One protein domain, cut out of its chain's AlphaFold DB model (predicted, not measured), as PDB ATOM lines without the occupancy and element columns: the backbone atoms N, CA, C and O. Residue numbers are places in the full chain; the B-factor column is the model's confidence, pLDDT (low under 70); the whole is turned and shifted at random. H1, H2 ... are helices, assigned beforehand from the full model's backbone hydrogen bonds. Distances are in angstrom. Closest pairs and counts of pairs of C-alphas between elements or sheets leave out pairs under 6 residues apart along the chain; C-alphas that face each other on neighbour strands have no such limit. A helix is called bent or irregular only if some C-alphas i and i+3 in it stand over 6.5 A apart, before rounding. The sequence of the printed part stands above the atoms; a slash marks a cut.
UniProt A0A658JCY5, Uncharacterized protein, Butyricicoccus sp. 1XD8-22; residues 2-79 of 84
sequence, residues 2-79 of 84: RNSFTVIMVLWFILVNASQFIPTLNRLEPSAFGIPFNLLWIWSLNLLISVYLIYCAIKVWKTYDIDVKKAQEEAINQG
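This is residues 2 to 79 of the 84 residues of an uncharacterized protein of Butyricicoccus sp. 1XD8-22 (UniProt A0A658JCY5). The shape is a narrow U with unequal arms: the short arm H1 folds back beside the first part of the much longer helix H3, and the short helix H2 sits in the bend that closes one end. H3 makes the long axis, and residues 57 to 79, of which 57 to 77 belong to H3, stick out alone beyond the U. The printed part has 78 residues with three named helices, H1, H2 and H3 along the chain, and no named strand; the class is all helix. The whole is extended, with a radius of gyration of the C-alphas of 20.6 A and spans of 68 by 20 by 11 A.

H1 takes residues 2 to 21 and is 27.8 A from first to last C-alpha; it begins at C-alpha 2, (118.240, 22.938, 20.498). It has a kink of 34 degrees near residue 15 and is irregular, with C-alphas 16 and 19 7.3 A apart. H2, residues 25 to 33, is only just irregular, with C-alphas 26 and 29 6.8 A apart. H3, residues 41 to 77, is the longest helix at 53.4 A, from C-alpha 41 at (109.641, -2.299, 18.974) to C-alpha 77 at (132.934, 41.813, 37.893). It has a kink of 32 degrees near residue 69, and is neither bent nor irregular, but only just: C-alphas 66 and 69 are 6.4 A apart.

H1 and H2 are close but not clearly touching; their closest C-alphas, those of Ser 19 and Leu 25, are 5.7 A apart. Their lines are about perpendicular, at 81 degrees. H2 and H3 are only just apart, with their closest C-alphas at 8.0 A. H1 and H3 touch, H1 with residues 12 to 16 alone and H3 with residues 41 to 49 alone; the closest C-alphas, those of Val 16 and Ile 42, are 5.5 A apart. These two helices run opposite ways at a shallow tilt of 12 degrees. Of the backbone O i to N i+4 pairs, 13 of 16 in H1, 3 of 5 in H2 and 29 of 33 in H3 are within hydrogen-bond range.

The two C-alphas farthest apart, those of Ser 31 and Gly 79, are 69.2 A apart. Without residues 57 to 79, which stand free, the body has 55 residues and spans 39 by 21 by 11 A. The printed part has no cut. The link from H1 to H2 is tight, with 3 residues, and the link from H2 to H3 is short, with 7. The mean pLDDT of the printed part is 75.8; residues 2 to 3, 29, 33, 37 to 38 and 60 to 72 are under 70.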
ATOM      1  N   ARG A   2     119.665  22.860  20.909       53.91
ATOM      2  CA  ARG A   2     118.240  22.938  20.498       53.91
ATOM      3  C   ARG A   2     117.906  22.180  19.203       53.91
ATOM      4  O   ARG A   2     116.998  21.361  19.211       53.91
ATOM      5  N   ASN A   3     118.687  22.380  18.138       61.41
ATOM      6  CA  ASN A   3     118.424  21.732  16.844       61.41
ATOM      7  C   ASN A   3     118.594  20.204  16.907       61.41
ATOM      8  O   ASN A   3     117.793  19.474  16.339       61.41
ATOM      9  N   SER A   4     119.590  19.712  17.650       75.25
ATOM     10  CA  SER A   4     119.833  18.273  17.812       75.25
ATOM     11  C   SER A   4     118.718  17.582  18.601       75.25
ATOM     12  O   SER A   4     118.316  16.482  18.239       75.25
ATOM     13  N   PHE A   5     118.178  18.233  19.637       79.62
ATOM     14  CA  PHE A   5     117.075  17.687  20.429       79.62
ATOM     15  C   PHE A   5     115.800  17.528  19.595       79.62
ATOM     16  O   PHE A   5     115.200  16.458  19.580       79.62
ATOM     17  N   THR A   6     115.417  18.566  18.844       82.06
ATOM     18  CA  THR A   6     114.232  18.516  17.977       82.06
ATOM     19  C   THR A   6     114.351  17.416  16.923       82.06
ATOM     20  O   THR A   6     113.399  16.671  16.722       82.06
ATOM     21  N   VAL A   7     115.523  17.258  16.299       86.00
ATOM     22  CA  VAL A   7     115.761  16.188  15.315       86.00
ATOM     23  C   VAL A   7     115.618  14.802  15.950       86.00
ATOM     24  O   VAL A   7     114.942  13.949  15.384       86.00
ATOM     25  N   ILE A   8     116.192  14.582  17.136       87.06
ATOM     26  CA  ILE A   8     116.097  13.297  17.848       87.06
ATOM     27  C   ILE A   8     114.643  12.974  18.215       87.06
ATOM     28  O   ILE A   8     114.195  11.853  17.990       87.06
ATOM     29  N   MET A   9     113.889  13.954  18.719       85.31
ATOM     30  CA  MET A   9     112.479  13.765  19.073       85.31
ATOM     31  C   MET A   9     111.603  13.470  17.847       85.31
ATOM     32  O   MET A   9     110.729  12.607  17.914       85.31
ATOM     33  N   VAL A  10     111.854  14.141  16.717       88.81
ATOM     34  CA  VAL A  10     111.140  13.884  15.455       88.81
ATOM     35  C   VAL A  10     111.457  12.488  14.920       88.81
ATOM     36  O   VAL A  10     110.542  11.754  14.553       88.81
ATOM     37  N   LEU A  11     112.731  12.086  14.921       88.88
ATOM     38  CA  LEU A  11     113.138  10.744  14.504       88.88
ATOM     39  C   LEU A  11     112.522   9.660  15.392       88.88
ATOM     40  O   LEU A  11     111.989   8.683  14.873       88.88
ATOM     41  N   TRP A  12     112.540   9.850  16.713       90.62
ATOM     42  CA  TRP A  12     111.889   8.935  17.649       90.62
ATOM     43  C   TRP A  12     110.390   8.800  17.351       90.62
ATOM     44  O   TRP A  12     109.891   7.680  17.249       90.62
ATOM     45  N   PHE A  13     109.687   9.916  17.130       88.19
ATOM     46  CA  PHE A  13     108.256   9.901  16.826       88.19
ATOM     47  C   PHE A  13     107.950   9.125  15.538       88.19
ATOM     48  O   PHE A  13     107.036   8.300  15.519       88.19
ATOM     49  N   ILE A  14     108.731   9.353  14.478       88.38
ATOM     50  CA  ILE A  14     108.575   8.638  13.204       88.38
ATOM     51  C   ILE A  14     108.820   7.138  13.402       88.38
ATOM     52  O   ILE A  14     108.029   6.329  12.928       88.38
ATOM     53  N   LEU A  15     109.880   6.757  14.120       86.38
ATOM     54  CA  LEU A  15     110.249   5.353  14.326       86.38
ATOM     55  C   LEU A  15     109.223   4.585  15.168       86.38
ATOM     56  O   LEU A  15     108.858   3.466  14.809       86.38
ATOM     57  N   VAL A  16     108.720   5.180  16.252       85.44
ATOM     58  CA  VAL A  16     107.708   4.542  17.113       85.44
ATOM     59  C   VAL A  16     106.387   4.342  16.369       85.44
ATOM     60  O   VAL A  16     105.736   3.316  16.553       85.44
ATOM     61  N   ASN A  17     106.009   5.281  15.499       84.75
ATOM     62  CA  ASN A  17     104.752   5.213  14.749       84.75
ATOM     63  C   ASN A  17     104.892   4.575  13.358       84.75
ATOM     64  O   ASN A  17     103.889   4.414  12.667       84.75
ATOM     65  N   ALA A  18     106.095   4.178  12.930       82.69
ATOM     66  CA  ALA A  18     106.346   3.635  11.589       82.69
ATOM     67  C   ALA A  18     105.434   2.445  11.238       82.69
ATOM     68  O   ALA A  18     105.002   2.293  10.096       82.69
ATOM     69  N   SER A  19     105.086   1.634  12.234       72.88
ATOM     70  CA  SER A  19     104.180   0.494  12.110       72.88
ATOM     71  C   SER A  19     102.728   0.851  11.791       72.88
ATOM     72  O   SER A  19     102.028   0.069  11.149       72.88
ATOM     73  N   GLN A  20     102.274   2.038  12.202       75.25
ATOM     74  CA  GLN A  20     100.941   2.544  11.867       75.25
ATOM     75  C   GLN A  20     100.852   2.914  10.385       75.25
ATOM     76  O   GLN A  20      99.804   2.753   9.766       75.25
ATOM     77  N   PHE A  21     101.965   3.378   9.810       79.50
ATOM     78  CA  PHE A  21     102.044   3.783   8.407       79.50
ATOM     79  C   PHE A  21     102.401   2.624   7.472       79.50
ATOM     80  O   PHE A  21     102.053   2.663   6.293       79.50
ATOM     81  N   ILE A  22     103.078   1.589   7.975       79.69
ATOM     82  CA  ILE A  22     103.518   0.440   7.180       79.69
ATOM     83  C   ILE A  22     103.057  -0.861   7.860       79.69
ATOM     84  O   ILE A  22     103.811  -1.474   8.618       79.69
ATOM     85  N   PRO A  23     101.845  -1.353   7.542       73.06
ATOM     86  CA  PRO A  23     101.274  -2.556   8.154       73.06
ATOM     87  C   PRO A  23     102.114  -3.821   7.943       73.06
ATOM     88  O   PRO A  23     101.997  -4.782   8.695       73.06
ATOM     89  N   THR A  24     102.969  -3.844   6.918       74.69
ATOM     90  CA  THR A  24     103.881  -4.961   6.637       74.69
ATOM     91  C   THR A  24     104.921  -5.146   7.738       74.69
ATOM     92  O   THR A  24     105.294  -6.283   8.026       74.69
ATOM     93  N   LEU A  25     105.342  -4.058   8.399       70.19
ATOM     94  CA  LEU A  25     106.219  -4.152   9.565       70.19
ATOM     95  C   LEU A  25     105.558  -4.974  10.670       70.19
ATOM     96  O   LEU A  25     106.258  -5.764  11.296       70.19
ATOM     97  N   ASN A  26     104.221  -4.936  10.790       72.44
ATOM     98  CA  ASN A  26     103.476  -5.663  11.823       72.44
ATOM     99  C   ASN A  26     103.625  -7.191  11.777       72.44
ATOM    100  O   ASN A  26     103.160  -7.896  12.668       72.44
ATOM    101  N   ARG A  27     104.254  -7.722  10.727       74.12
ATOM    102  CA  ARG A  27     104.504  -9.154  10.552       74.12
ATOM    103  C   ARG A  27     105.909  -9.578  10.977       74.12
ATOM    104  O   ARG A  27     106.107 -10.763  11.210       74.12
ATOM    105  N   LEU A  28     106.849  -8.638  11.108       73.81
ATOM    106  CA  LEU A  28     108.256  -8.934  11.393       73.81
ATOM    107  C   LEU A  28     108.474  -9.445  12.821       73.81
ATOM    108  O   LEU A  28     109.110 -10.480  13.007       73.81
ATOM    109  N   GLU A  29     107.938  -8.762  13.835       69.25
ATOM    110  CA  GLU A  29     108.113  -9.206  15.229       69.25
ATOM    111  C   GLU A  29     107.427 -10.546  15.533       69.25
ATOM    112  O   GLU A  29     108.079 -11.402  16.132       69.25
ATOM    113  N   PRO A  30     106.177 -10.803  15.096       73.56
ATOM    114  CA  PRO A  30     105.533 -12.085  15.347       73.56
ATOM    115  C   PRO A  30     106.246 -13.236  14.642       73.56
ATOM    116  O   PRO A  30     106.343 -14.316  15.217       73.56
ATOM    117  N   SER A  31     106.782 -13.022  13.431       75.44
ATOM    118  CA  SER A  31     107.502 -14.082  12.716       75.44
ATOM    119  C   SER A  31     108.874 -14.380  13.314       75.44
ATOM    120  O   SER A  31     109.324 -15.517  13.252       75.44
ATOM    121  N   ALA A  32     109.557 -13.365  13.852       74.19
ATOM    122  CA  ALA A  32     110.906 -13.516  14.393       74.19
ATOM    123  C   ALA A  32     110.920 -13.937  15.872       74.19
ATOM    124  O   ALA A  32     111.797 -14.694  16.279       74.19
ATOM    125  N   PHE A  33     109.961 -13.462  16.673       69.69
ATOM    126  CA  PHE A  33     109.988 -13.600  18.133       69.69
ATOM    127  C   PHE A  33     108.742 -14.268  18.725       69.69
ATOM    128  O   PHE A  33     108.725 -14.539  19.921       69.69
ATOM    129  N   GLY A  34     107.698 -14.537  17.931       71.25
ATOM    130  CA  GLY A  34     106.448 -15.139  18.422       71.25
ATOM    131  C   GLY A  34     105.639 -14.235  19.362       71.25
ATOM    132  O   GLY A  34     104.707 -14.697  20.015       71.25
ATOM    133  N   ILE A  35     105.994 -12.951  19.445       72.44
ATOM    134  CA  ILE A  35     105.376 -11.945  20.316       72.44
ATOM    135  C   ILE A  35     104.522 -11.018  19.437       72.44
ATOM    136  O   ILE A  35     104.908 -10.747  18.295       72.44
ATOM    137  N   PRO A  36     103.361 -10.525  19.916       70.69
ATOM    138  CA  PRO A  36     102.578  -9.541  19.182       70.69
ATOM    139  C   PRO A  36     103.430  -8.335  18.789       70.69
ATOM    140  O   PRO A  36     104.172  -7.776  19.602       70.69
ATOM    141  N   PHE A  37     103.273  -7.927  17.533       63.97
ATOM    142  CA  PHE A  37     103.918  -6.731  17.033       63.97
ATOM    143  C   PHE A  37     103.463  -5.502  17.829       63.97
ATOM    144  O   PHE A  37     102.277  -5.397  18.136       63.97
ATOM    145  N   ASN A  38     104.400  -4.592  18.108       66.69
ATOM    146  CA  ASN A  38     104.382  -3.414  18.992       66.69
ATOM    147  C   ASN A  38     105.087  -3.626  20.325       66.69
ATOM    148  O   ASN A  38     105.523  -2.639  20.918       66.69
ATOM    149  N   LEU A  39     105.175  -4.852  20.847       72.56
ATOM    150  CA  LEU A  39     105.584  -5.005  22.242       72.56
ATOM    151  C   LEU A  39     107.092  -4.833  22.446       72.56
ATOM    152  O   LEU A  39     107.500  -4.286  23.460       72.56
ATOM    153  N   LEU A  40     107.935  -5.272  21.513       77.69
ATOM    154  CA  LEU A  40     109.380  -5.076  21.641       77.69
ATOM    155  C   LEU A  40     109.810  -3.774  20.961       77.69
ATOM    156  O   LEU A  40     110.556  -3.001  21.555       77.69
ATOM    157  N   TRP A  41     109.289  -3.468  19.776       81.88
ATOM    158  CA  TRP A  41     109.641  -2.299  18.974       81.88
ATOM    159  C   TRP A  41     109.323  -0.978  19.675       81.88
ATOM    160  O   TRP A  41     110.213  -0.154  19.883       81.88
ATOM    161  N   ILE A  42     108.068  -0.776  20.096       81.62
ATOM    162  CA  ILE A  42     107.663   0.479  20.748       81.62
ATOM    163  C   ILE A  42     108.391   0.632  22.081       81.62
ATOM    164  O   ILE A  42     108.911   1.703  22.390       81.62
ATOM    165  N   TRP A  43     108.458  -0.438  22.871       82.94
ATOM    166  CA  TRP A  43     109.051  -0.376  24.203       82.94
ATOM    167  C   TRP A  43     110.566  -0.197  24.171       82.94
ATOM    168  O   TRP A  43     111.089   0.572  24.974       82.94
ATOM    169  N   SER A  44     111.273  -0.826  23.230       84.50
ATOM    170  CA  SER A  44     112.718  -0.635  23.073       84.50
ATOM    171  C   SER A  44     113.058   0.794  22.647       84.50
ATOM    172  O   SER A  44     113.940   1.410  23.247       84.50
ATOM    173  N   LEU A  45     112.315   1.371  21.699       87.25
ATOM    174  CA  LEU A  45     112.483   2.770  21.293       87.25
ATOM    175  C   LEU A  45     112.107   3.758  22.412       87.25
ATOM    176  O   LEU A  45     112.797   4.761  22.607       87.25
ATOM    177  N   ASN A  46     111.057   3.468  23.185       87.81
ATOM    178  CA  ASN A  46     110.667   4.265  24.353       87.81
ATOM    179  C   ASN A  46     111.694   4.199  25.486       87.81
ATOM    180  O   ASN A  46     111.970   5.208  26.137       87.81
ATOM    181  N   LEU A  47     112.298   3.035  25.717       89.75
ATOM    182  CA  LEU A  47     113.385   2.891  26.678       89.75
ATOM    183  C   LEU A  47     114.585   3.750  26.254       89.75
ATOM    184  O   LEU A  47     115.128   4.496  27.066       89.75
ATOM    185  N   LEU A  48     114.949   3.701  24.970       88.56
ATOM    186  CA  LEU A  48     116.074   4.444  24.403       88.56
ATOM    187  C   LEU A  48     115.906   5.961  24.566       88.56
ATOM    188  O   LEU A  48     116.827   6.633  25.038       88.56
ATOM    189  N   ILE A  49     114.720   6.500  24.253       89.75
ATOM    190  CA  ILE A  49     114.460   7.935  24.437       89.75
ATOM    191  C   ILE A  49     114.416   8.316  25.918       89.75
ATOM    192  O   ILE A  49     114.902   9.379  26.286       89.75
ATOM    193  N   SER A  50     113.904   7.441  26.787       88.19
ATOM    194  CA  SER A  50     113.849   7.703  28.229       88.19
ATOM    195  C   SER A  50     115.250   7.799  28.827       88.19
ATOM    196  O   SER A  50     115.544   8.743  29.557       88.19
ATOM    197  N   VAL A  51     116.152   6.883  28.459       90.00
ATOM    198  CA  VAL A  51     117.569   6.938  28.856       90.00
ATOM    199  C   VAL A  51     118.228   8.217  28.339       90.00
ATOM    200  O   VAL A  51     118.948   8.879  29.087       90.00
ATOM    201  N   TYR A  52     117.954   8.606  27.090       85.94
ATOM    202  CA  TYR A  52     118.467   9.854  26.522       85.94
ATOM    203  C   TYR A  52     117.969  11.093  27.284       85.94
ATOM    204  O   TYR A  52     118.765  11.967  27.621       85.94
ATOM    205  N   LEU A  53     116.679  11.157  27.620       85.50
ATOM    206  CA  LEU A  53     116.102  12.265  28.383       85.50
ATOM    207  C   LEU A  53     116.659  12.333  29.805       85.50
ATOM    208  O   LEU A  53     116.983  13.424  30.269       85.50
ATOM    209  N   ILE A  54     116.839  11.191  30.475       88.06
ATOM    210  CA  ILE A  54     117.485  11.120  31.793       88.06
ATOM    211  C   ILE A  54     118.932  11.616  31.698       88.06
ATOM    212  O   ILE A  54     119.360  12.431  32.513       88.06
ATOM    213  N   TYR A  55     119.680  11.186  30.680       85.31
ATOM    214  CA  TYR A  55     121.037  11.672  30.438       85.31
ATOM    215  C   TYR A  55     121.070  13.192  30.239       85.31
ATOM    216  O   TYR A  55     121.882  13.880  30.863       85.31
ATOM    217  N   CYS A  56     120.169  13.728  29.410       81.44
ATOM    218  CA  CYS A  56     120.023  15.166  29.208       81.44
ATOM    219  C   CYS A  56     119.677  15.882  30.513       81.44
ATOM    220  O   CYS A  56     120.319  16.880  30.822       81.44
ATOM    221  N   ALA A  57     118.734  15.365  31.302       80.69
ATOM    222  CA  ALA A  57     118.355  15.940  32.587       80.69
ATOM    223  C   ALA A  57     119.547  15.983  33.553       80.69
ATOM    224  O   ALA A  57     119.840  17.038  34.099       80.69
ATOM    225  N   ILE A  58     120.308  14.893  33.691       82.12
ATOM    226  CA  ILE A  58     121.487  14.831  34.570       82.12
ATOM    227  C   ILE A  58     122.584  15.804  34.109       82.12
ATOM    228  O   ILE A  58     123.192  16.500  34.923       82.12
ATOM    229  N   LYS A  59     122.861  15.871  32.801       72.75
ATOM    230  CA  LYS A  59     123.876  16.776  32.235       72.75
ATOM    231  C   LYS A  59     123.470  18.243  32.355       72.75
ATOM    232  O   LYS A  59     124.299  19.061  32.741       72.75
ATOM    233  N   VAL A  60     122.220  18.576  32.039       62.41
ATOM    234  CA  VAL A  60     121.694  19.946  32.134       62.41
ATOM    235  C   VAL A  60     121.614  20.389  33.591       62.41
ATOM    236  O   VAL A  60     122.045  21.496  33.896       62.41
ATOM    237  N   TRP A  61     121.182  19.515  34.503       52.53
ATOM    238  CA  TRP A  61     121.197  19.790  35.942       52.53
ATOM    239  C   TRP A  61     122.619  20.086  36.431       52.53
ATOM    240  O   TRP A  61     122.853  21.119  37.051       52.53
ATOM    241  N   LYS A  62     123.611  19.283  36.022       53.03
ATOM    242  CA  LYS A  62     125.027  19.592  36.288       53.03
ATOM    243  C   LYS A  62     125.499  20.923  35.700       53.03
ATOM    244  O   LYS A  62     126.476  21.467  36.193       53.03
ATOM    245  N   THR A  63     124.870  21.422  34.639       51.09
ATOM    246  CA  THR A  63     125.274  22.690  34.015       51.09
ATOM    247  C   THR A  63     124.756  23.877  34.832       51.09
ATOM    248  O   THR A  63     125.515  24.804  35.084       51.09
ATOM    249  N   TYR A  64     123.518  23.809  35.338       49.78
ATOM    250  CA  TYR A  64     122.952  24.852  36.202       49.78
ATOM    251  C   TYR A  64     123.625  24.933  37.581       49.78
ATOM    252  O   TYR A  64     123.842  26.036  38.070       49.78
ATOM    253  N   ASP A  65     124.035  23.806  38.176       51.16
ATOM    254  CA  ASP A  65     124.759  23.814  39.464       51.16
ATOM    255  C   ASP A  65     126.189  24.385  39.364       51.16
ATOM    256  O   ASP A  65     126.773  24.786  40.371       51.16
ATOM    257  N   ILE A  66     126.773  24.441  38.162       52.28
ATOM    258  CA  ILE A  66     128.117  25.000  37.934       52.28
ATOM    259  C   ILE A  66     128.050  26.494  37.579       52.28
ATOM    260  O   ILE A  66     128.986  27.233  37.887       52.28
ATOM    261  N   ASP A  67     126.945  26.961  36.992       58.34
ATOM    262  CA  ASP A  67     126.828  28.345  36.517       58.34
ATOM    263  C   ASP A  67     126.483  29.360  37.609       58.34
ATOM    264  O   ASP A  67     126.680  30.547  37.396       58.34
ATOM    265  N   VAL A  68     126.036  28.943  38.799       64.81
ATOM    266  CA  VAL A  68     125.729  29.904  39.876       64.81
ATOM    267  C   VAL A  68     126.986  30.640  40.336       64.81
ATOM    268  O   VAL A  68     126.962  31.858  40.467       64.81
ATOM    269  N   LYS A  69     128.105  29.927  40.526       66.56
ATOM    270  CA  LYS A  69     129.373  30.546  40.952       66.56
ATOM    271  C   LYS A  69     129.970  31.450  39.879       66.56
ATOM    272  O   LYS A  69     130.467  32.521  40.202       66.56
ATOM    273  N   LYS A  70     129.890  31.035  38.615       69.75
ATOM    274  CA  LYS A  70     130.366  31.834  37.482       69.75
ATOM    275  C   LYS A  70     129.500  33.067  37.255       69.75
ATOM    276  O   LYS A  70     130.038  34.151  37.096       69.75
ATOM    277  N   ALA A  71     128.178  32.919  37.321       68.06
ATOM    278  CA  ALA A  71     127.249  34.039  37.259       68.06
ATOM    279  C   ALA A  71     127.452  35.008  38.433       68.06
ATOM    280  O   ALA A  71     127.339  36.211  38.235       68.06
ATOM    281  N   GLN A  72     127.804  34.508  39.625       69.88
ATOM    282  CA  GLN A  72     128.192  35.348  40.763       69.88
ATOM    283  C   GLN A  72     129.489  36.116  40.504       69.88
ATOM    284  O   GLN A  72     129.512  37.332  40.660       69.88
ATOM    285  N   GLU A  73     130.558  35.440  40.072       74.00
ATOM    286  CA  GLU A  73     131.824  36.100  39.717       74.00
ATOM    287  C   GLU A  73     131.627  37.136  38.600       74.00
ATOM    288  O   GLU A  73     132.236  38.202  38.611       74.00
ATOM    289  N   GLU A  74     130.756  36.852  37.637       75.56
ATOM    290  CA  GLU A  74     130.464  37.745  36.520       75.56
ATOM    291  C   GLU A  74     129.574  38.926  36.946       75.56
ATOM    292  O   GLU A  74     129.811  40.049  36.505       75.56
ATOM    293  N   ALA A  75     128.636  38.724  37.877       72.38
ATOM    294  CA  ALA A  75     127.857  39.797  38.502       72.38
ATOM    295  C   ALA A  75     128.729  40.720  39.372       72.38
ATOM    296  O   ALA A  75     128.574  41.940  39.309       72.38
ATOM    297  N   ILE A  76     129.687  40.166  40.123       78.81
ATOM    298  CA  ILE A  76     130.673  40.939  40.896       78.81
ATOM    299  C   ILE A  76     131.572  41.748  39.950       78.81
ATOM    300  O   ILE A  76     131.729  42.955  40.127       78.81
ATOM    301  N   ASN A  77     132.098  41.127  38.888       78.44
ATOM    302  CA  ASN A  77     132.934  41.813  37.893       78.44
ATOM    303  C   ASN A  77     132.183  42.914  37.123       78.44
ATOM    304  O   ASN A  77     132.791  43.895  36.699       78.44
ATOM    305  N   GLN A  78     130.869  42.771  36.943       80.19
ATOM    306  CA  GLN A  78     130.008  43.794  36.341       80.19
ATOM    307  C   GLN A  78     129.530  44.855  37.350       80.19
ATOM    308  O   GLN A  78     128.820  45.785  36.964       80.19
ATOM    309  N   GLY A  79     129.916  44.746  38.627       73.19
ATOM    310  CA  GLY A  79     129.537  45.682  39.688       73.19
ATOM    311  C   GLY A  79     128.067  45.596  40.108       73.19
ATOM    312  O   GLY A  79     127.554  46.527  40.728       73.19
TER     313      GLY A  79